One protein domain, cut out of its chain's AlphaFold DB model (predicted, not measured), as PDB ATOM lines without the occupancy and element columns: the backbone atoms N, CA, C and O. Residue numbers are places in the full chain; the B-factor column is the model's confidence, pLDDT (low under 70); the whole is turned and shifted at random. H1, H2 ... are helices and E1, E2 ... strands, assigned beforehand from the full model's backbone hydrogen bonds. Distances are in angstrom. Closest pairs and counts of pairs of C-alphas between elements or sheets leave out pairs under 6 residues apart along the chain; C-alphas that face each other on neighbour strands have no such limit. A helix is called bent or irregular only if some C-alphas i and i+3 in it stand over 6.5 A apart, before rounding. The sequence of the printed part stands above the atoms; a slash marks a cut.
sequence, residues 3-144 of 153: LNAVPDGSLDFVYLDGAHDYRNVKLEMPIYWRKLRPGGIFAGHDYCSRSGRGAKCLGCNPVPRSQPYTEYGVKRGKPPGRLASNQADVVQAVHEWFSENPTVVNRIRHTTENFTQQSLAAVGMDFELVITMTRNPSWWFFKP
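This is residues 3 to 144 of the 153 residues of the protein "Hypothetical protein" of Haptolina brevifila (UniProt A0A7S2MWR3). A small four-stranded sheet has the helix H1 packed over one face, along its edge strand E1, and a second helix, H3, set steeply to H1 and only grazing the sheet. Long loops run from this body to the far end of the longest axis, where the two short helices H2 and H4 lie apart from each other. The printed part has 142 residues with four named helices and four named strands, in the order E1 H1 E2 H2 H3 E3 H4 E4; the sheet runs E1 E2 E4 E3 and is mixed. The class is mixed, helices and strands, with under half of the residues in named elements. The whole is compact, with a radius of gyration of the C-alphas of 16.0 A and spans of 41 by 34 by 25 A.

E1, residues 11 to 16, is an edge strand, parallel to E2, residues 36 to 44, at 19 degrees; N 14 and O 41 are 3.0 A apart, within hydrogen-bond range. H1, residues 22 to 35, is on the sheet and lies over E1 at a height over the sheet of 9.7 A, running along the strands at 4 degrees to E1 on the local plane, an arrangement of two layers, with helix on one face. E1, H1 and E2 form a strand-helix-strand unit, two parallel neighbour strands with a helix between, with a right-handed crossover. E2 bends by 125 degrees at residue 39. H2, residues 71 to 75, is not on the sheet. H3, residues 88 to 100, touches H1 at a steep tilt of 46 degrees, the same way; their closest C-alphas, of Tyr 22 and Asp 89, are 4.5 A apart. H3 only grazes the sheet, with residues 90 to 98. E4, residues 138 to 142, is antiparallel to E2, with N 42 and O 141 2.9 A apart, and to the edge strand E3, residues 109 to 111, with N 111 and O 138 3.0 A apart. E2, H2, H3 and E3 form a split strand-helix-strand unit, with E4 between its strands and a right-handed crossover. H4, residues 117 to 121, is not on the sheet and is apart from H2. Every O i to N i+4 pair is within hydrogen-bond range in H2, H3 and H4; in H1, 7 of 10 are.

E1 begins at C-alpha 11, (146.871, 107.467, 116.313), and is 13.2 A long. H1 is 20.9 A long and only just irregular: C-alphas 27 and 30 are 6.7 A apart. E2 is 13.3 A long, H3 18.0 A and E4 14.0 A. E4 ends at C-alpha 142, (149.734, 100.225, 106.884).

The two C-alphas farthest apart, of Lys 75 and Thr 103, are 43.9 A apart. The printed part has no cut. The links E2 to H2, H2 to H3 and H4 to E4 are long. Residues 102 to 106 have pLDDT under 70.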
ATOM      1  N   LEU A   3     143.954 119.507 115.695       90.88
ATOM      2  CA  LEU A   3     145.035 118.605 115.286       90.88
ATOM      3  C   LEU A   3     146.369 118.834 116.021       90.88
ATOM      4  O   LEU A   3     147.180 117.915 116.122       90.88
ATOM      5  N   ASN A   4     146.602 120.035 116.562       93.75
ATOM      6  CA  ASN A   4     147.816 120.333 117.331       93.75
ATOM      7  C   ASN A   4     147.796 119.689 118.721       93.75
ATOM      8  O   ASN A   4     148.859 119.466 119.289       93.75
ATOM      9  N   ALA A   5     146.610 119.383 119.254       96.12
ATOM     10  CA  ALA A   5     146.461 118.691 120.531       96.12
ATOM     11  C   ALA A   5     146.663 117.169 120.404       96.12
ATOM     12  O   ALA A   5     146.795 116.489 121.414       96.12
ATOM     13  N   VAL A   6     146.699 116.637 119.177       96.88
ATOM     14  CA  VAL A   6     146.958 115.218 118.906       96.88
ATOM     15  C   VAL A   6     148.471 115.004 118.795       96.88
ATOM     16  O   VAL A   6     149.086 115.576 117.886       96.88
ATOM     17  N   PRO A   7     149.106 114.198 119.665       97.50
ATOM     18  CA  PRO A   7     150.541 113.940 119.576       97.50
ATOM     19  C   PRO A   7     150.918 113.218 118.277       97.50
ATOM     20  O   PRO A   7     150.133 112.451 117.714       97.50
ATOM     21  N   ASP A   8     152.128 113.458 117.781       97.50
ATOM     22  CA  ASP A   8     152.648 112.702 116.640       97.50
ATOM     23  C   ASP A   8     152.816 111.220 117.018       97.50
ATOM     24  O   ASP A   8     153.160 110.891 118.152       97.50
ATOM     25  N   GLY A   9     152.546 110.318 116.072       96.69
ATOM     26  CA  GLY A   9     152.637 108.874 116.295       96.69
ATOM     27  C   GLY A   9     151.687 108.304 117.357       96.69
ATOM     28  O   GLY A   9     151.968 107.225 117.870       96.69
ATOM     29  N   SER A  10     150.601 109.002 117.699       97.50
ATOM     30  CA  SER A  10     149.647 108.565 118.731       97.50
ATOM     31  C   SER A  10     148.405 107.863 118.186       97.50
ATOM     32  O   SER A  10     147.739 107.158 118.934       97.50
ATOM     33  N   LEU A  11     148.083 108.036 116.900       97.94
ATOM     34  CA  LEU A  11     146.871 107.467 116.313       97.94
ATOM     35  C   LEU A  11     147.113 106.041 115.814       97.94
ATOM     36  O   LEU A  11     148.076 105.797 115.087       97.94
ATOM     37  N   ASP A  12     146.204 105.122 116.133       97.94
ATOM     38  CA  ASP A  12     146.147 103.770 115.558       97.94
ATOM     39  C   ASP A  12     145.605 103.752 114.126       97.94
ATOM     40  O   ASP A  12     145.993 102.922 113.301       97.94
ATOM     41  N   PHE A  13     144.683 104.669 113.846       98.06
ATOM     42  CA  PHE A  13     143.910 104.711 112.620       98.06
ATOM     43  C   PHE A  13     143.668 106.155 112.200       98.06
ATOM     44  O   PHE A  13     143.344 107.010 113.025       98.06
ATOM     45  N   VAL A  14     143.807 106.409 110.903       97.56
ATOM     46  CA  VAL A  14     143.366 107.648 110.268       97.56
ATOM     47  C   VAL A  14     142.542 107.299 109.039       97.56
ATOM     48  O   VAL A  14     142.961 106.470 108.232       97.56
ATOM     49  N   TYR A  15     141.418 107.994 108.886       97.12
ATOM     50  CA  TYR A  15     140.537 107.902 107.733       97.12
ATOM     51  C   TYR A  15     140.276 109.300 107.158       97.12
ATOM     52  O   TYR A  15     139.785 110.173 107.873       97.12
ATOM     53  N   LEU A  16     140.646 109.522 105.895       96.56
ATOM     54  CA  LEU A  16     140.495 110.799 105.190       96.56
ATOM     55  C   LEU A  16     139.247 110.792 104.294       96.56
ATOM     56  O   LEU A  16     139.162 109.990 103.368       96.56
ATOM     57  N   ASP A  17     138.308 111.700 104.557       94.50
ATOM     58  CA  ASP A  17     137.042 111.859 103.808       94.50
ATOM     59  C   ASP A  17     136.603 113.340 103.750       94.50
ATOM     60  O   ASP A  17     135.430 113.694 103.834       94.50
ATOM     61  N   GLY A  18     137.582 114.251 103.753       91.25
ATOM     62  CA  GLY A  18     137.341 115.694 103.807       91.25
ATOM     63  C   GLY A  18     137.403 116.351 102.432       91.25
ATOM     64  O   GLY A  18     136.417 116.908 101.947       91.25
ATOM     65  N   ALA A  19     138.594 116.336 101.828       91.56
ATOM     66  CA  ALA A  19     138.848 116.942 100.530       91.56
ATOM     67  C   ALA A  19     138.775 115.915  99.395       91.56
ATOM     68  O   ALA A  19     139.171 114.763  99.547       91.56
ATOM     69  N   HIS A  20     138.324 116.370  98.225       93.38
ATOM     70  CA  HIS A  20     138.200 115.537  97.022       93.38
ATOM     71  C   HIS A  20     138.955 116.102  95.810       93.38
ATOM     72  O   HIS A  20     138.859 115.560  94.712       93.38
ATOM     73  N   ASP A  21     139.707 117.191  95.992       95.75
ATOM     74  CA  ASP A  21     140.598 117.747  94.977       95.75
ATOM     75  C   ASP A  21     142.059 117.395  95.267       95.75
ATOM     76  O   ASP A  21     142.490 117.271  96.417       95.75
ATOM     77  N   TYR A  22     142.836 117.276  94.196       95.94
ATOM     78  CA  TYR A  22     144.205 116.777  94.243       95.94
ATOM     79  C   TYR A  22     145.083 117.580  95.209       95.94
ATOM     80  O   TYR A  22     145.823 117.006  96.010       95.94
ATOM     81  N   ARG A  23     144.992 118.917  95.154       96.69
ATOM     82  CA  ARG A  23     145.869 119.809  95.919       96.69
ATOM     83  C   ARG A  23     145.645 119.631  97.414       96.69
ATOM     84  O   ARG A  23     146.618 119.490  98.150       96.69
ATOM     85  N   ASN A  24     144.393 119.648  97.859       96.19
ATOM     86  CA  ASN A  24     144.082 119.538  99.280       96.19
ATOM     87  C   ASN A  24     144.386 118.135  99.825       96.19
ATOM     88  O   ASN A  24     145.032 118.042 100.870       96.19
ATOM     89  N   VAL A  25     144.049 117.067  99.088       96.44
ATOM     90  CA  VAL A  25     144.384 115.683  99.489       96.44
ATOM     91  C   VAL A  25     145.899 115.517  99.627       96.44
ATOM     92  O   VAL A  25     146.403 115.050 100.649       96.44
ATOM     93  N   LYS A  26     146.670 115.966  98.632       94.69
ATOM     94  CA  LYS A  26     148.136 115.866  98.655       94.69
ATOM     95  C   LYS A  26     148.758 116.627  99.832       94.69
ATOM     96  O   LYS A  26     149.748 116.164 100.399       94.69
ATOM     97  N   LEU A  27     148.188 117.776 100.207       94.25
ATOM     98  CA  LEU A  27     148.667 118.599 101.323       94.25
ATOM     99  C   LEU A  27     148.334 118.005 102.697       94.25
ATOM    100  O   LEU A  27     149.147 118.122 103.614       94.25
ATOM    101  N   GLU A  28     147.169 117.376 102.866       94.12
ATOM    102  CA  GLU A  28     146.749 116.861 104.175       94.12
ATOM    103  C   GLU A  28     147.390 115.516 104.534       94.12
ATOM    104  O   GLU A  28     147.701 115.273 105.705       94.12
ATOM    105  N   MET A  29     147.660 114.664 103.538       94.62
ATOM    106  CA  MET A  29     148.257 113.341 103.741       94.62
ATOM    107  C   MET A  29     149.506 113.348 104.644       94.62
ATOM    108  O   MET A  29     149.506 112.613 105.633       94.62
ATOM    109  N   PRO A  30     150.555 114.170 104.410       94.56
ATOM    110  CA  PRO A  30     151.735 114.184 105.279       94.56
ATOM    111  C   PRO A  30     151.435 114.663 106.707       94.56
ATOM    112  O   PRO A  30     152.077 114.203 107.656       94.56
ATOM    113  N   ILE A  31     150.453 115.554 106.883       95.19
ATOM    114  CA  ILE A  31     150.074 116.087 108.197       95.19
ATOM    115  C   ILE A  31     149.501 114.960 109.058       95.19
ATOM    116  O   ILE A  31     149.952 114.749 110.187       95.19
ATOM    117  N   TYR A  32     148.544 114.207 108.517       96.06
ATOM    118  CA  TYR A  32     147.925 113.097 109.235       96.06
ATOM    119  C   TYR A  32     148.825 111.865 109.323       96.06
ATOM    120  O   TYR A  32     148.837 111.180 110.349       96.06
ATOM    121  N   TRP A  33     149.648 111.612 108.305       94.56
ATOM    122  CA  TRP A  33     150.644 110.545 108.343       94.56
ATOM    123  C   TRP A  33     151.599 110.689 109.529       94.56
ATOM    124  O   TRP A  33     151.983 109.692 110.142       94.56
ATOM    125  N   ARG A  34     151.966 111.924 109.893       95.12
ATOM    126  CA  ARG A  34     152.799 112.199 111.071       95.12
ATOM    127  C   ARG A  34     152.098 111.822 112.382       95.12
ATOM    128  O   ARG A  34     152.751 111.336 113.302       95.12
ATOM    129  N   LYS A  35     150.775 111.985 112.454       97.38
ATOM    130  CA  LYS A  35     149.960 111.619 113.626       97.38
ATOM    131  C   LYS A  35     149.784 110.111 113.785       97.38
ATOM    132  O   LYS A  35     149.668 109.635 114.910       97.38
ATOM    133  N   LEU A  36     149.811 109.365 112.684       96.12
ATOM    134  CA  LEU A  36     149.678 107.910 112.684       96.12
ATOM    135  C   LEU A  36     150.917 107.225 113.280       96.12
ATOM    136  O   LEU A  36     152.054 107.543 112.917       96.12
ATOM    137  N   ARG A  37     150.718 106.253 114.168       95.62
ATOM    138  CA  ARG A  37     151.803 105.448 114.745       95.62
ATOM    139  C   ARG A  37     152.362 104.425 113.746       95.62
ATOM    140  O   ARG A  37     151.643 103.996 112.843       95.62
ATOM    141  N   PRO A  38     153.623 103.981 113.893       93.50
ATOM    142  CA  PRO A  38     154.126 102.810 113.176       93.50
ATOM    143  C   PRO A  38     153.218 101.585 113.377       93.50
ATOM    144  O   PRO A  38     152.819 101.284 114.502       93.50
ATOM    145  N   GLY A  39     152.876 100.890 112.291       92.31
ATOM    146  CA  GLY A  39     151.909  99.784 112.286       92.31
ATOM    147  C   GLY A  39     150.435 100.208 112.238       92.31
ATOM    148  O   GLY A  39     149.572  99.348 112.091       92.31
ATOM    149  N   GLY A  40     150.132 101.507 112.335       94.69
ATOM    150  CA  GLY A  40     148.772 102.023 112.197       94.69
ATOM    151  C   GLY A  40     148.243 101.939 110.761       94.69
ATOM    152  O   GLY A  40     149.013 101.795 109.805       94.69
ATOM    153  N   ILE A  41     146.925 102.052 110.599       95.38
ATOM    154  CA  ILE A  41     146.258 102.032 109.289       95.38
ATOM    155  C   ILE A  41     146.019 103.466 108.810       95.38
ATOM    156  O   ILE A  41     145.402 104.273 109.506       95.38
ATOM    157  N   PHE A  42     146.486 103.756 107.597       95.81
ATOM    158  CA  PHE A  42     146.182 104.985 106.876       95.81
ATOM    159  C   PHE A  42     145.173 104.673 105.781       95.81
ATOM    160  O   PHE A  42     145.423 103.803 104.943       95.81
ATOM    161  N   ALA A  43     144.031 105.342 105.817       96.25
ATOM    162  CA  ALA A  43     142.903 105.065 104.950       96.25
ATOM    163  C   ALA A  43     142.224 106.353 104.487       96.25
ATOM    164  O   ALA A  43     142.430 107.428 105.054       96.25
ATOM    165  N   GLY A  44     141.372 106.225 103.482       95.94
ATOM    166  CA  GLY A  44     140.478 107.290 103.066       95.94
ATOM    167  C   GLY A  44     139.411 106.805 102.103       95.94
ATOM    168  O   GLY A  44     139.419 105.650 101.669       95.94
ATOM    169  N   HIS A  45     138.485 107.694 101.787       94.75
ATOM    170  CA  HIS A  45     137.340 107.410 100.937       94.75
ATOM    171  C   HIS A  45     137.614 107.772  99.463       94.75
ATOM    172  O   HIS A  45     138.718 108.177  99.089       94.75
ATOM    173  N   ASP A  46     136.603 107.575  98.611       94.31
ATOM    174  CA  ASP A  46     136.545 108.085  97.239       94.31
ATOM    175  C   ASP A  46     137.689 107.629  96.303       94.31
ATOM    176  O   ASP A  46     138.010 108.275  95.309       94.31
ATOM    177  N   TYR A  47     138.260 106.443  96.526       94.31
ATOM    178  CA  TYR A  47     139.279 105.844  95.655       94.31
ATOM    179  C   TYR A  47     138.666 105.246  94.390       94.31
ATOM    180  O   TYR A  47     138.504 104.031  94.262       94.31
ATOM    181  N   CYS A  48     138.298 106.085  93.429       93.94
ATOM    182  CA  CYS A  48     137.750 105.608  92.167       93.94
ATOM    183  C   CYS A  48     137.979 106.552  90.995       93.94
ATOM    184  O   CYS A  48     138.254 107.739  91.142       93.94
ATOM    185  N   SER A  49     137.766 106.031  89.791       92.44
ATOM    186  CA  SER A  49     137.564 106.881  88.623       92.44
ATOM    187  C   SER A  49     136.433 106.365  87.749       92.44
ATOM    188  O   SER A  49     136.132 105.171  87.728       92.44
ATOM    189  N   ARG A  50     135.823 107.238  86.943       87.25
ATOM    190  CA  ARG A  50     134.743 106.812  86.029       87.25
ATOM    191  C   ARG A  50     135.209 105.782  84.997       87.25
ATOM    192  O   ARG A  50     134.410 104.981  84.526       87.25
ATOM    193  N   SER A  51     136.494 105.798  84.643       85.50
ATOM    194  CA  SER A  51     137.066 104.865  83.666       85.50
ATOM    195  C   SER A  51     137.594 103.566  84.288       85.50
ATOM    196  O   SER A  51     137.846 102.613  83.552       85.50
ATOM    197  N   GLY A  52     137.744 103.502  85.618       80.12
ATOM    198  CA  GLY A  52     138.473 102.420  86.293       80.12
ATOM    199  C   GLY A  52     139.979 102.463  86.008       80.12
ATOM    200  O   GLY A  52     140.661 101.444  86.040       80.12
ATOM    201  N   ARG A  53     140.492 103.639  85.634       77.31
ATOM    202  CA  ARG A  53     141.919 103.917  85.437       77.31
ATOM    203  C   ARG A  53     142.335 105.074  86.335       77.31
ATOM    204  O   ARG A  53     141.579 106.030  86.478       77.31
ATOM    205  N   GLY A  54     143.528 105.010  86.902       73.00
ATOM    206  CA  GLY A  54     144.128 106.120  87.642       73.00
ATOM    207  C   GLY A  54     145.551 106.377  87.182       73.00
ATOM    208  O   GLY A  54     146.029 105.726  86.248       73.00
ATOM    209  N   ALA A  55     146.224 107.310  87.854       77.00
ATOM    210  CA  ALA A  55     147.656 107.517  87.682       77.00
ATOM    211  C   ALA A  55     148.407 106.177  87.804       77.00
ATOM    212  O   ALA A  55     147.980 105.281  88.534       77.00
ATOM    213  N   LYS A  56     149.522 106.005  87.089       78.75
ATOM    214  CA  LYS A  56     150.338 104.795  87.255       78.75
ATOM    215  C   LYS A  56     150.866 104.754  88.690       78.75
ATOM    216  O   LYS A  56     151.445 105.729  89.149       78.75
ATOM    217  N   CYS A  57     150.689 103.627  89.366       80.62
ATOM    218  CA  CYS A  57     151.295 103.367  90.663       80.62
ATOM    219  C   CYS A  57     151.941 101.984  90.638       80.62
ATOM    220  O   CYS A  57     151.305 100.994  90.264       80.62
ATOM    221  N   LEU A  58     153.212 101.922  91.026       76.56
ATOM    222  CA  LEU A  58     153.945 100.668  91.116       76.56
ATOM    223  C   LEU A  58     153.467  99.877  92.340       76.56
ATOM    224  O   LEU A  58     153.445 100.396  93.449       76.56
ATOM    225  N   GLY A  59     153.071  98.619  92.135       73.00
ATOM    226  CA  GLY A  59     152.602  97.745  93.218       73.00
ATOM    227  C   GLY A  59     151.183  98.040  93.727       73.00
ATOM    228  O   GLY A  59     150.715  97.338  94.622       73.00
ATOM    229  N   CYS A  60     150.473  99.023  93.161       80.56
ATOM    230  CA  CYS A  60     149.069  99.282  93.479       80.56
ATOM    231  C   CYS A  60     148.116  98.299  92.787       80.56
ATOM    232  O   CYS A  60     148.353  97.846  91.667       80.56
ATOM    233  N   ASN A  61     146.977  98.034  93.431       82.62
ATOM    234  CA  ASN A  61     145.846  97.392  92.761       82.62
ATOM    235  C   ASN A  61     145.252  98.285  91.665       82.62
ATOM    236  O   ASN A  61     145.359  99.512  91.760       82.62
ATOM    237  N   PRO A  62     144.546  97.692  90.684       87.06
ATOM    238  CA  PRO A  62     143.725  98.451  89.754       87.06
ATOM    239  C   PRO A  62     142.762  99.389  90.483       87.06
ATOM    240  O   PRO A  62     142.155  99.026  91.489       87.06
ATOM    241  N   VAL A  63     142.606 100.596  89.946       91.12
ATOM    242  CA  VAL A  63     141.685 101.591  90.496       91.12
ATOM    243  C   VAL A  63     140.255 101.177  90.151       91.12
ATOM    244  O   VAL A  63     139.937 101.013  88.969       91.12
ATOM    245  N   PRO A  64     139.371 101.002  91.141       92.06
ATOM    246  CA  PRO A  64     138.005 100.588  90.877       92.06
ATOM    247  C   PRO A  64     137.192 101.715  90.220       92.06
ATOM    248  O   PRO A  64     137.537 102.901  90.264       92.06
ATOM    249  N   ARG A  65     136.081 101.335  89.581       92.31
ATOM    250  CA  ARG A  65     135.151 102.305  88.997       92.31
ATOM    251  C   ARG A  65     134.330 103.007  90.073       92.31
ATOM    252  O   ARG A  65     133.941 102.377  91.058       92.31
ATOM    253  N   SER A  66     134.015 104.279  89.831       92.12
ATOM    254  CA  SER A  66     133.030 105.017  90.630       92.12
ATOM    255  C   SER A  66     131.703 104.263  90.637       92.12
ATOM    256  O   SER A  66     131.306 103.709  89.608       92.12
ATOM    257  N   GLN A  67     131.030 104.237  91.781       92.12
ATOM    258  CA  GLN A  67     129.749 103.552  91.936       92.12
ATOM    259  C   GLN A  67     128.578 104.509  91.677       92.12
ATOM    260  O   GLN A  67     128.763 105.729  91.678       92.12
ATOM    261  N   PRO A  68     127.364 103.996  91.419       92.19
ATOM    262  CA  PRO A  68     126.167 104.827  91.390       92.19
ATOM    263  C   PRO A  68     125.920 105.549  92.721       92.19
ATOM    264  O   PRO A  68     126.383 105.114  93.778       92.19
ATOM    265  N   TYR A  69     125.160 106.643  92.667       92.00
ATOM    266  CA  TYR A  69     124.646 107.284  93.878       92.00
ATOM    267  C   TYR A  69     123.727 106.335  94.658       92.00
ATOM    268  O   TYR A  69     122.980 105.554  94.065       92.00
ATOM    269  N   THR A  70     123.781 106.423  95.985       89.75
ATOM    270  CA  THR A  70     122.924 105.649  96.894       89.75
ATOM    271  C   THR A  70     121.480 106.136  96.850       89.75
ATOM    272  O   THR A  70     121.171 107.225  96.358       89.75
ATOM    273  N   GLU A  71     120.587 105.358  97.450       88.81
ATOM    274  CA  GLU A  71     119.195 105.732  97.684       88.81
ATOM    275  C   GLU A  71     119.105 107.054  98.473       88.81
ATOM    276  O   GLU A  71     118.295 107.924  98.150       88.81
ATOM    277  N   TYR A  72     119.994 107.241  99.456       88.19
ATOM    278  CA  TYR A  72     120.132 108.488 100.210       88.19
ATOM    279  C   TYR A  72     120.555 109.665  99.319       88.19
ATOM    280  O   TYR A  72     119.957 110.743  99.383       88.19
ATOM    281  N   GLY A  73     121.538 109.461  98.436       90.62
ATOM    282  CA  GLY A  73     121.976 110.486  97.492       90.62
ATOM    283  C   GLY A  73     120.873 110.905  96.522       90.62
ATOM    284  O   GLY A  73     120.674 112.099  96.285       90.62
ATOM    285  N   VAL A  74     120.106 109.943  96.004       92.88
ATOM    286  CA  VAL A  74     118.973 110.214  95.105       92.88
ATOM    287  C   VAL A  74     117.881 111.018  95.809       92.88
ATOM    288  O   VAL A  74     117.425 112.023  95.262       92.88
ATOM    289  N   LYS A  75     117.528 110.664  97.054       92.06
ATOM    290  CA  LYS A  75     116.580 111.441  97.881       92.06
ATOM    291  C   LYS A  75     117.026 112.896  98.103       92.06
ATOM    292  O   LYS A  75     116.193 113.748  98.390       92.06
ATOM    293  N   ARG A  76     118.320 113.200  97.936       93.06
ATOM    294  CA  ARG A  76     118.909 114.549  98.038       93.06
ATOM    295  C   ARG A  76     119.253 115.183  96.686       93.06
ATOM    296  O   ARG A  76     120.067 116.102  96.619       93.06
ATOM    297  N   GLY A  77     118.630 114.710  95.608       94.44
ATOM    298  CA  GLY A  77     118.701 115.338  94.288       94.44
ATOM    299  C   GLY A  77     119.838 114.839  93.398       94.44
ATOM    300  O   GLY A  77     120.100 115.437  92.353       94.44
ATOM    301  N   LYS A  78     120.526 113.750  93.764       95.12
ATOM    302  CA  LYS A  78     121.457 113.092  92.838       95.12
ATOM    303  C   LYS A  78     120.689 112.277  91.793       95.12
ATOM    304  O   LYS A  78     119.650 111.696  92.100       95.12
ATOM    305  N   PRO A  79     121.180 112.208  90.547       93.81
ATOM    306  CA  PRO A  79     120.444 111.534  89.491       93.81
ATOM    307  C   PRO A  79     120.483 110.004  89.676       93.81
ATOM    308  O   PRO A  79     121.576 109.436  89.796       93.81
ATOM    309  N   PRO A  80     119.323 109.319  89.664       94.12
ATOM    310  CA  PRO A  80     119.257 107.874  89.854       94.12
ATOM    311  C   PRO A  80     119.968 107.128  88.719       94.12
ATOM    312  O   PRO A  80     119.943 107.548  87.562       94.12
ATOM    313  N   GLY A  81     120.644 106.028  89.058       89.81
ATOM    314  CA  GLY A  81     121.355 105.168  88.103       89.81
ATOM    315  C   GLY A  81     122.620 105.775  87.475       89.81
ATOM    316  O   GLY A  81     123.343 105.084  86.760       89.81
ATOM    317  N   ARG A  82     122.935 107.050  87.737       91.44
ATOM    318  CA  ARG A  82     124.180 107.679  87.277       91.44
ATOM    319  C   ARG A  82     125.328 107.334  88.219       91.44
ATOM    320  O   ARG A  82     125.168 107.346  89.437       91.44
ATOM    321  N   LEU A  83     126.510 107.130  87.634       91.00
ATOM    322  CA  LEU A  83     127.761 107.062  88.390       91.00
ATOM    323  C   LEU A  83     128.009 108.368  89.145       91.00
ATOM    324  O   LEU A  83     127.794 109.459  88.590       91.00
ATOM    325  N   ALA A  84     128.533 108.225  90.360       91.06
ATOM    326  CA  ALA A  84     129.029 109.309  91.181       91.06
ATOM    327  C   ALA A  84     130.091 110.156  90.457       91.06
ATOM    328  O   ALA A  84     130.585 109.823  89.366       91.06
ATOM    329  N   SER A  85     130.413 111.298  91.060       89.00
ATOM    330  CA  SER A  85     131.492 112.167  90.595       89.00
ATOM    331  C   SER A  85     132.795 111.388  90.419       89.00
ATOM    332  O   SER A  85     133.065 110.412  91.116       89.00
ATOM    333  N   ASN A  86     133.585 111.807  89.432       90.06
ATOM    334  CA  ASN A  86     134.909 111.246  89.218       90.06
ATOM    335  C   ASN A  86     135.828 111.670  90.366       90.06
ATOM    336  O   ASN A  86     135.859 112.855  90.674       90.06
ATOM    337  N   GLN A  87     136.601 110.734  90.910       94.06
ATOM    338  CA  GLN A  87     137.535 110.989  92.011       94.06
ATOM    339  C   GLN A  87     138.989 110.725  91.585       94.06
ATOM    340  O   GLN A  87     139.833 110.285  92.361       94.06
ATOM    341  N   ALA A  88     139.292 110.977  90.305       93.50
ATOM    342  CA  ALA A  88     140.629 110.759  89.756       93.50
ATOM    343  C   ALA A  88     141.698 111.614  90.455       93.50
ATOM    344  O   ALA A  88     142.830 111.161  90.583       93.50
ATOM    345  N   ASP A  89     141.321 112.795  90.941       95.06
ATOM    346  CA  ASP A  89     142.184 113.701  91.695       95.06
ATOM    347  C   ASP A  89     142.616 113.096  93.039       95.06
ATOM    348  O   ASP A  89     143.801 113.123  93.376       95.06
ATOM    349  N   VAL A  90     141.681 112.466  93.764       95.81
ATOM    350  CA  VAL A  90     141.967 111.696  94.987       95.81
ATOM    351  C   VAL A  90     142.929 110.555  94.664       95.81
ATOM    352  O   VAL A  90     143.978 110.417  95.291       95.81
ATOM    353  N   VAL A  91     142.610 109.761  93.637       95.25
ATOM    354  CA  VAL A  91     143.444 108.629  93.201       95.25
ATOM    355  C   VAL A  91     144.857 109.083  92.834       95.25
ATOM    356  O   VAL A  91     145.829 108.440  93.227       95.25
ATOM    357  N   GLN A  92     144.987 110.187  92.100       94.44
ATOM    358  CA  GLN A  92     146.279 110.741  91.714       94.44
ATOM    359  C   GLN A  92     147.090 111.163  92.942       94.44
ATOM    360  O   GLN A  92     148.239 110.743  93.072       94.44
ATOM    361  N   ALA A  93     146.493 111.928  93.860       94.94
ATOM    362  CA  ALA A  93     147.172 112.383  95.071       94.94
ATOM    363  C   ALA A  93     147.671 111.203  95.920       94.94
ATOM    364  O   ALA A  93     148.837 111.182  96.328       94.94
ATOM    365  N   VAL A  94     146.823 110.185  96.107       93.94
ATOM    366  CA  VAL A  94     147.152 108.961  96.852       93.94
ATOM    367  C   VAL A  94     148.287 108.187  96.180       93.94
ATOM    368  O   VAL A  94     149.245 107.807  96.850       93.94
ATOM    369  N   HIS A  95     148.219 107.975  94.863       92.56
ATOM    370  CA  HIS A  95     149.241 107.240  94.112       92.56
ATOM    371  C   HIS A  95     150.600 107.937  94.123       92.56
ATOM    372  O   HIS A  95     151.627 107.280  94.307       92.56
ATOM    373  N   GLU A  96     150.622 109.250  93.918       91.12
ATOM    374  CA  GLU A  96     151.863 110.022  93.924       91.12
ATOM    375  C   GLU A  96     152.474 110.046  95.319       91.12
ATOM    376  O   GLU A  96     153.654 109.750  95.474       91.12
ATOM    377  N   TRP A  97     151.673 110.326  96.353       90.31
ATOM    378  CA  TRP A  97     152.166 110.322  97.729       90.31
ATOM    379  C   TRP A  97     152.702 108.944  98.125       90.31
ATOM    380  O   TRP A  97     153.788 108.843  98.690       90.31
ATOM    381  N   PHE A  98     151.991 107.874  97.774       87.50
ATOM    382  CA  PHE A  98     152.448 106.511  98.017       87.50
ATOM    383  C   PHE A  98     153.788 106.225  97.318       87.50
ATOM    384  O   PHE A  98     154.705 105.684  97.930       87.50
ATOM    385  N   SER A  99     153.928 106.643  96.058       84.44
ATOM    386  CA  SER A  99     155.138 106.409  95.255       84.44
ATOM    387  C   SER A  99     156.349 107.220  95.738       84.44
ATOM    388  O   SER A  99     157.482 106.753  95.647       84.44
ATOM    389  N   GLU A 100     156.120 108.420  96.274       85.94
ATOM    390  CA  GLU A 100     157.144 109.293  96.868       85.94
ATOM    391  C   GLU A 100     157.623 108.822  98.247       85.94
ATOM    392  O   GLU A 100     158.673 109.264  98.714       85.94
ATOM    393  N   ASN A 101     156.882 107.923  98.901       78.50
ATOM    394  CA  ASN A 101     157.205 107.392 100.223       78.50
ATOM    395  C   ASN A 101     157.607 105.908 100.115       78.50
ATOM    396  O   ASN A 101     156.877 105.036 100.589       78.50
ATOM    397  N   PRO A 102     158.788 105.587  99.545       64.75
ATOM    398  CA  PRO A 102     159.198 104.213  99.235       64.75
ATOM    399  C   PRO A 102     159.391 103.328 100.473       64.75
ATOM    400  O   PRO A 102     159.540 102.115 100.348       64.75
ATOM    401  N   THR A 103     159.398 103.911 101.675       65.88
ATOM    402  CA  THR A 103     159.365 103.162 102.935       65.88
ATOM    403  C   THR A 103     158.030 102.451 103.150       65.88
ATOM    404  O   THR A 103     157.976 101.493 103.917       65.88
ATOM    405  N   VAL A 104     156.947 102.894 102.500       67.50
ATOM    406  CA  VAL A 104     155.647 102.218 102.529       67.50
ATOM    407  C   VAL A 104     155.743 100.937 101.695       67.50
ATOM    408  O   VAL A 104     155.562 100.924 100.486       67.50
ATOM    409  N   VAL A 105     156.045  99.836 102.375       59.66
ATOM    410  CA  VAL A 105     156.251  98.500 101.785       59.66
ATOM    411  C   VAL A 105     154.973  97.781 101.355       59.66
ATOM    412  O   VAL A 105     155.031  96.727 100.728       59.66
ATOM    413  N   ASN A 106     153.805  98.304 101.721       64.88
ATOM    414  CA  ASN A 106     152.537  97.615 101.522       64.88
ATOM    415  C   ASN A 106     151.839  98.080 100.256       64.88
ATOM    416  O   ASN A 106     151.745  99.268 100.014       64.88
ATOM    417  N   ARG A 107     151.221  97.161  99.516       81.94
ATOM    418  CA  ARG A 107     150.289  97.494  98.432       81.94
ATOM    419  C   ARG A 107     149.097  98.316  98.948       81.94
ATOM    420  O   ARG A 107     148.501  97.951  99.963       81.94
ATOM    421  N   ILE A 108     148.674  99.325  98.179       88.88
ATOM    422  CA  ILE A 108     147.379  99.992  98.387       88.88
ATOM    423  C   ILE A 108     146.246  98.978  98.189       88.88
ATOM    424  O   ILE A 108     146.094  98.340  97.134       88.88
ATOM    425  N   ARG A 109     145.438  98.816  99.230       89.88
ATOM    426  CA  ARG A 109     144.232  97.991  99.232       89.88
ATOM    427  C   ARG A 109     143.023  98.897  99.108       89.88
ATOM    428  O   ARG A 109     143.084 100.073  99.443       89.88
ATOM    429  N   HIS A 110     141.931  98.341  98.607       92.12
ATOM    430  CA  HIS A 110     140.664  99.044  98.550       92.12
ATOM    431  C   HIS A 110     139.516  98.079  98.825       92.12
ATOM    432  O   HIS A 110     139.645  96.873  98.600       92.12
ATOM    433  N   THR A 111     138.403  98.620  99.299       90.81
ATOM    434  CA  THR A 111     137.149  97.892  99.501       90.81
ATOM    435  C   THR A 111     135.995  98.727  98.976       90.81
ATOM    436  O   THR A 111     135.996  99.944  99.130       90.81
ATOM    437  N   THR A 112     135.028  98.082  98.334       83.69
ATOM    438  CA  THR A 112     133.801  98.749  97.892       83.69
ATOM    439  C   THR A 112     132.797  98.746  99.033       83.69
ATOM    440  O   THR A 112     132.612  97.720  99.687       83.69
ATOM    441  N   GLU A 113     132.115  99.864  99.240       81.94
ATOM    442  CA  GLU A 113     131.040  99.975 100.223       81.94
ATOM    443  C   GLU A 113     129.763  99.322  99.682       81.94
ATOM    444  O   GLU A 113     128.914  99.956  99.066       81.94
ATOM    445  N   ASN A 114     129.649  98.006  99.837       83.50
ATOM    446  CA  ASN A 114     128.572  97.198  99.259       83.50
ATOM    447  C   ASN A 114     127.513  96.762 100.282       83.50
ATOM    448  O   ASN A 114     126.815  95.772 100.056       83.50
ATOM    449  N   PHE A 115     127.401  97.474 101.403       84.62
ATOM    450  CA  PHE A 115     126.387  97.174 102.404       84.62
ATOM    451  C   PHE A 115     124.975  97.325 101.817       84.62
ATOM    452  O   PHE A 115     124.704  98.153 100.942       84.62
ATOM    453  N   THR A 116     124.057  96.512 102.321       82.31
ATOM    454  CA  THR A 116     122.627  96.581 102.033       82.31
ATOM    455  C   THR A 116     121.872  96.826 103.332       82.31
ATOM    456  O   THR A 116     122.387  96.573 104.423       82.31
ATOM    457  N   GLN A 117     120.619  97.269 103.233       82.81
ATOM    458  CA  GLN A 117     119.743  97.347 104.402       82.81
ATOM    459  C   GLN A 117     119.671  96.004 105.145       82.81
ATOM    460  O   GLN A 117     119.739  95.972 106.369       82.81
ATOM    461  N   GLN A 118     119.632  94.889 104.407       87.38
ATOM    462  CA  GLN A 118     119.640  93.548 104.984       87.38
ATOM    463  C   GLN A 118     120.961  93.219 105.695       87.38
ATOM    464  O   GLN A 118     120.927  92.682 106.801       87.38
ATOM    465  N   SER A 119     122.120  93.534 105.099       88.88
ATOM    466  CA  SER A 119     123.417  93.220 105.715       88.88
ATOM    467  C   SER A 119     123.660  94.028 106.987       88.88
ATOM    468  O   SER A 119     124.287  93.529 107.912       88.88
ATOM    469  N   LEU A 120     123.166  95.268 107.033       87.81
ATOM    470  CA  LEU A 120     123.269  96.139 108.205       87.81
ATOM    471  C   LEU A 120     122.307  95.704 109.313       87.81
ATOM    472  O   LEU A 120     122.732  95.554 110.457       87.81
ATOM    473  N   ALA A 121     121.059  95.382 108.965       88.12
ATOM    474  CA  ALA A 121     120.091  94.845 109.919       88.12
ATOM    475  C   ALA A 121     120.587  93.537 110.565       88.12
ATOM    476  O   ALA A 121     120.421  93.342 111.767       88.12
ATOM    477  N   ALA A 122     121.259  92.672 109.796       92.38
ATOM    478  CA  ALA A 122     121.832  91.421 110.295       92.38
ATOM    479  C   ALA A 122     122.916  91.614 111.374       92.38
ATOM    480  O   ALA A 122     123.170  90.694 112.148       92.38
ATOM    481  N   VAL A 123     123.538  92.795 111.443       90.50
ATOM    482  CA  VAL A 123     124.529  93.155 112.472       90.50
ATOM    483  C   VAL A 123     123.991  94.185 113.471       90.50
ATOM    484  O   VAL A 123     124.765  94.798 114.202       90.50
ATOM    485  N   GLY A 124     122.669  94.387 113.512       90.00
ATOM    486  CA  GLY A 124     122.015  95.308 114.444       90.00
ATOM    487  C   GLY A 124     122.263  96.790 114.154       90.00
ATOM    488  O   GLY A 124     122.084  97.614 115.046       90.00
ATOM    489  N   MET A 125     122.679  97.145 112.933       86.00
ATOM    490  CA  MET A 125     122.818  98.539 112.510       86.00
ATOM    491  C   MET A 125     121.560  99.020 111.795       86.00
ATOM    492  O   MET A 125     121.095  98.399 110.837       86.00
ATOM    493  N   ASP A 126     121.040 100.162 112.243       83.62
ATOM    494  CA  ASP A 126     119.933 100.836 111.576       83.62
ATOM    495  C   ASP A 126     120.408 101.461 110.258       83.62
ATOM    496  O   ASP A 126     121.362 102.243 110.216       83.62
ATOM    497  N   PHE A 127     119.726 101.113 109.170       78.62
ATOM    498  CA  PHE A 127     120.012 101.639 107.843       78.62
ATOM    499  C   PHE A 127     119.741 103.144 107.737       78.62
ATOM    500  O   PHE A 127     120.410 103.823 106.960       78.62
ATOM    501  N   GLU A 128     118.811 103.684 108.527       77.88
ATOM    502  CA  GLU A 128     118.503 105.123 108.548       77.88
ATOM    503  C   GLU A 128     119.707 105.970 109.006       77.88
ATOM    504  O   GLU A 128     119.826 107.135 108.627       77.88
ATOM    505  N   LEU A 129     120.651 105.383 109.753       78.38
ATOM    506  CA  LEU A 129     121.892 106.052 110.163       78.38
ATOM    507  C   LEU A 129     122.924 106.148 109.031       78.38
ATOM    508  O   LEU A 129     123.921 106.865 109.155       78.38
ATOM    509  N   VAL A 130     122.706 105.453 107.914       78.12
ATOM    510  CA  VAL A 130     123.653 105.418 106.800       78.12
ATOM    511  C   VAL A 130     123.408 106.583 105.847       78.12
ATOM    512  O   VAL A 130     122.688 106.500 104.853       78.12
ATOM    513  N   ILE A 131     124.066 107.698 106.153       82.44
ATOM    514  CA  ILE A 131     123.927 108.983 105.457       82.44
ATOM    515  C   ILE A 131     124.965 109.210 104.343       82.44
ATOM    516  O   ILE A 131     125.433 110.333 104.148       82.44
ATOM    517  N   THR A 132     125.336 108.172 103.591       86.44
ATOM    518  CA  THR A 132     126.321 108.310 102.501       86.44
ATOM    519  C   THR A 132     125.669 108.601 101.149       86.44
ATOM    520  O   THR A 132     124.626 108.046 100.804       86.44
ATOM    521  N   MET A 133     126.294 109.469 100.353       88.31
ATOM    522  CA  MET A 133     125.850 109.824  99.000       88.31
ATOM    523  C   MET A 133     126.251 108.784  97.945       88.31
ATOM    524  O   MET A 133     125.616 108.708  96.888       88.31
ATOM    525  N   THR A 134     127.320 108.023  98.179       89.31
ATOM    526  CA  THR A 134     127.933 107.124  97.189       89.31
ATOM    527  C   THR A 134     128.327 105.802  97.846       89.31
ATOM    528  O   THR A 134     128.324 105.675  99.062       89.31
ATOM    529  N   ARG A 135     128.631 104.793  97.027       88.88
ATOM    530  CA  ARG A 135     129.269 103.536  97.462       88.88
ATOM    531  C   ARG A 135     130.724 103.481  97.000       88.88
ATOM    532  O   ARG A 135     131.222 102.424  96.602       88.88
ATOM    533  N   ASN A 136     131.353 104.651  96.873       92.19
ATOM    534  CA  ASN A 136     132.679 104.719  96.285       92.19
ATOM    535  C   ASN A 136     133.678 103.940  97.156       92.19
ATOM    536  O   ASN A 136     133.501 103.829  98.364       92.19
ATOM    537  N   PRO A 137     134.702 103.317  96.560       93.19
ATOM    538  CA  PRO A 137     135.595 102.462  97.321       93.19
ATOM    539  C   PRO A 137     136.493 103.263  98.260       93.19
ATOM    540  O   PRO A 137     137.058 104.284  97.873       93.19
ATOM    541  N   SER A 138     136.687 102.742  99.465       94.50
ATOM    542  CA  SER A 138     137.722 103.209 100.385       94.50
ATOM    543  C   SER A 138     139.078 102.616 100.009       94.50
ATOM    544  O   SER A 138     139.143 101.469  99.557       94.50
ATOM    545  N   TRP A 139     140.164 103.346 100.252       94.00
ATOM    546  CA  TRP A 139     141.549 102.887 100.136       94.00
ATOM    547  C   TRP A 139     142.219 102.785 101.503       94.00
ATOM    548  O   TRP A 139     141.838 103.490 102.434       94.00
ATOM    549  N   TRP A 140     143.223 101.916 101.632       94.00
ATOM    550  CA  TRP A 140     144.038 101.830 102.843       94.00
ATOM    551  C   TRP A 140     145.377 101.109 102.647       94.00
ATOM    552  O   TRP A 140     145.553 100.293 101.735       94.00
ATOM    553  N   PHE A 141     146.319 101.385 103.549       91.94
ATOM    554  CA  PHE A 141     147.581 100.660 103.730       91.94
ATOM    555  C   PHE A 141     148.137 100.888 105.146       91.94
ATOM    556  O   PHE A 141     147.707 101.791 105.862       91.94
ATOM    557  N   PHE A 142     149.098 100.063 105.573       91.44
ATOM    558  CA  PHE A 142     149.734 100.225 106.884       91.44
ATOM    559  C   PHE A 142     150.941 101.156 106.826       91.44
ATOM    560  O   PHE A 142     151.760 101.071 105.902       91.44
ATOM    561  N   LYS A 143     151.106 101.955 107.884       91.62
ATOM    562  CA  LYS A 143     152.363 102.631 108.184       91.62
ATOM    563  C   LYS A 143     153.425 101.607 108.586       91.62
ATOM    564  O   LYS A 143     153.148 100.783 109.456       91.62
ATOM    565  N   PRO A 144     154.628 101.636 107.991       89.00
ATOM    566  CA  PRO A 144     155.698 100.711 108.352       89.00
ATOM    567  C   PRO A 144     156.019 100.753 109.847       89.00
ATOM    568  O   PRO A 144     155.901 101.803 110.484       89.00
TER     569      PRO A 144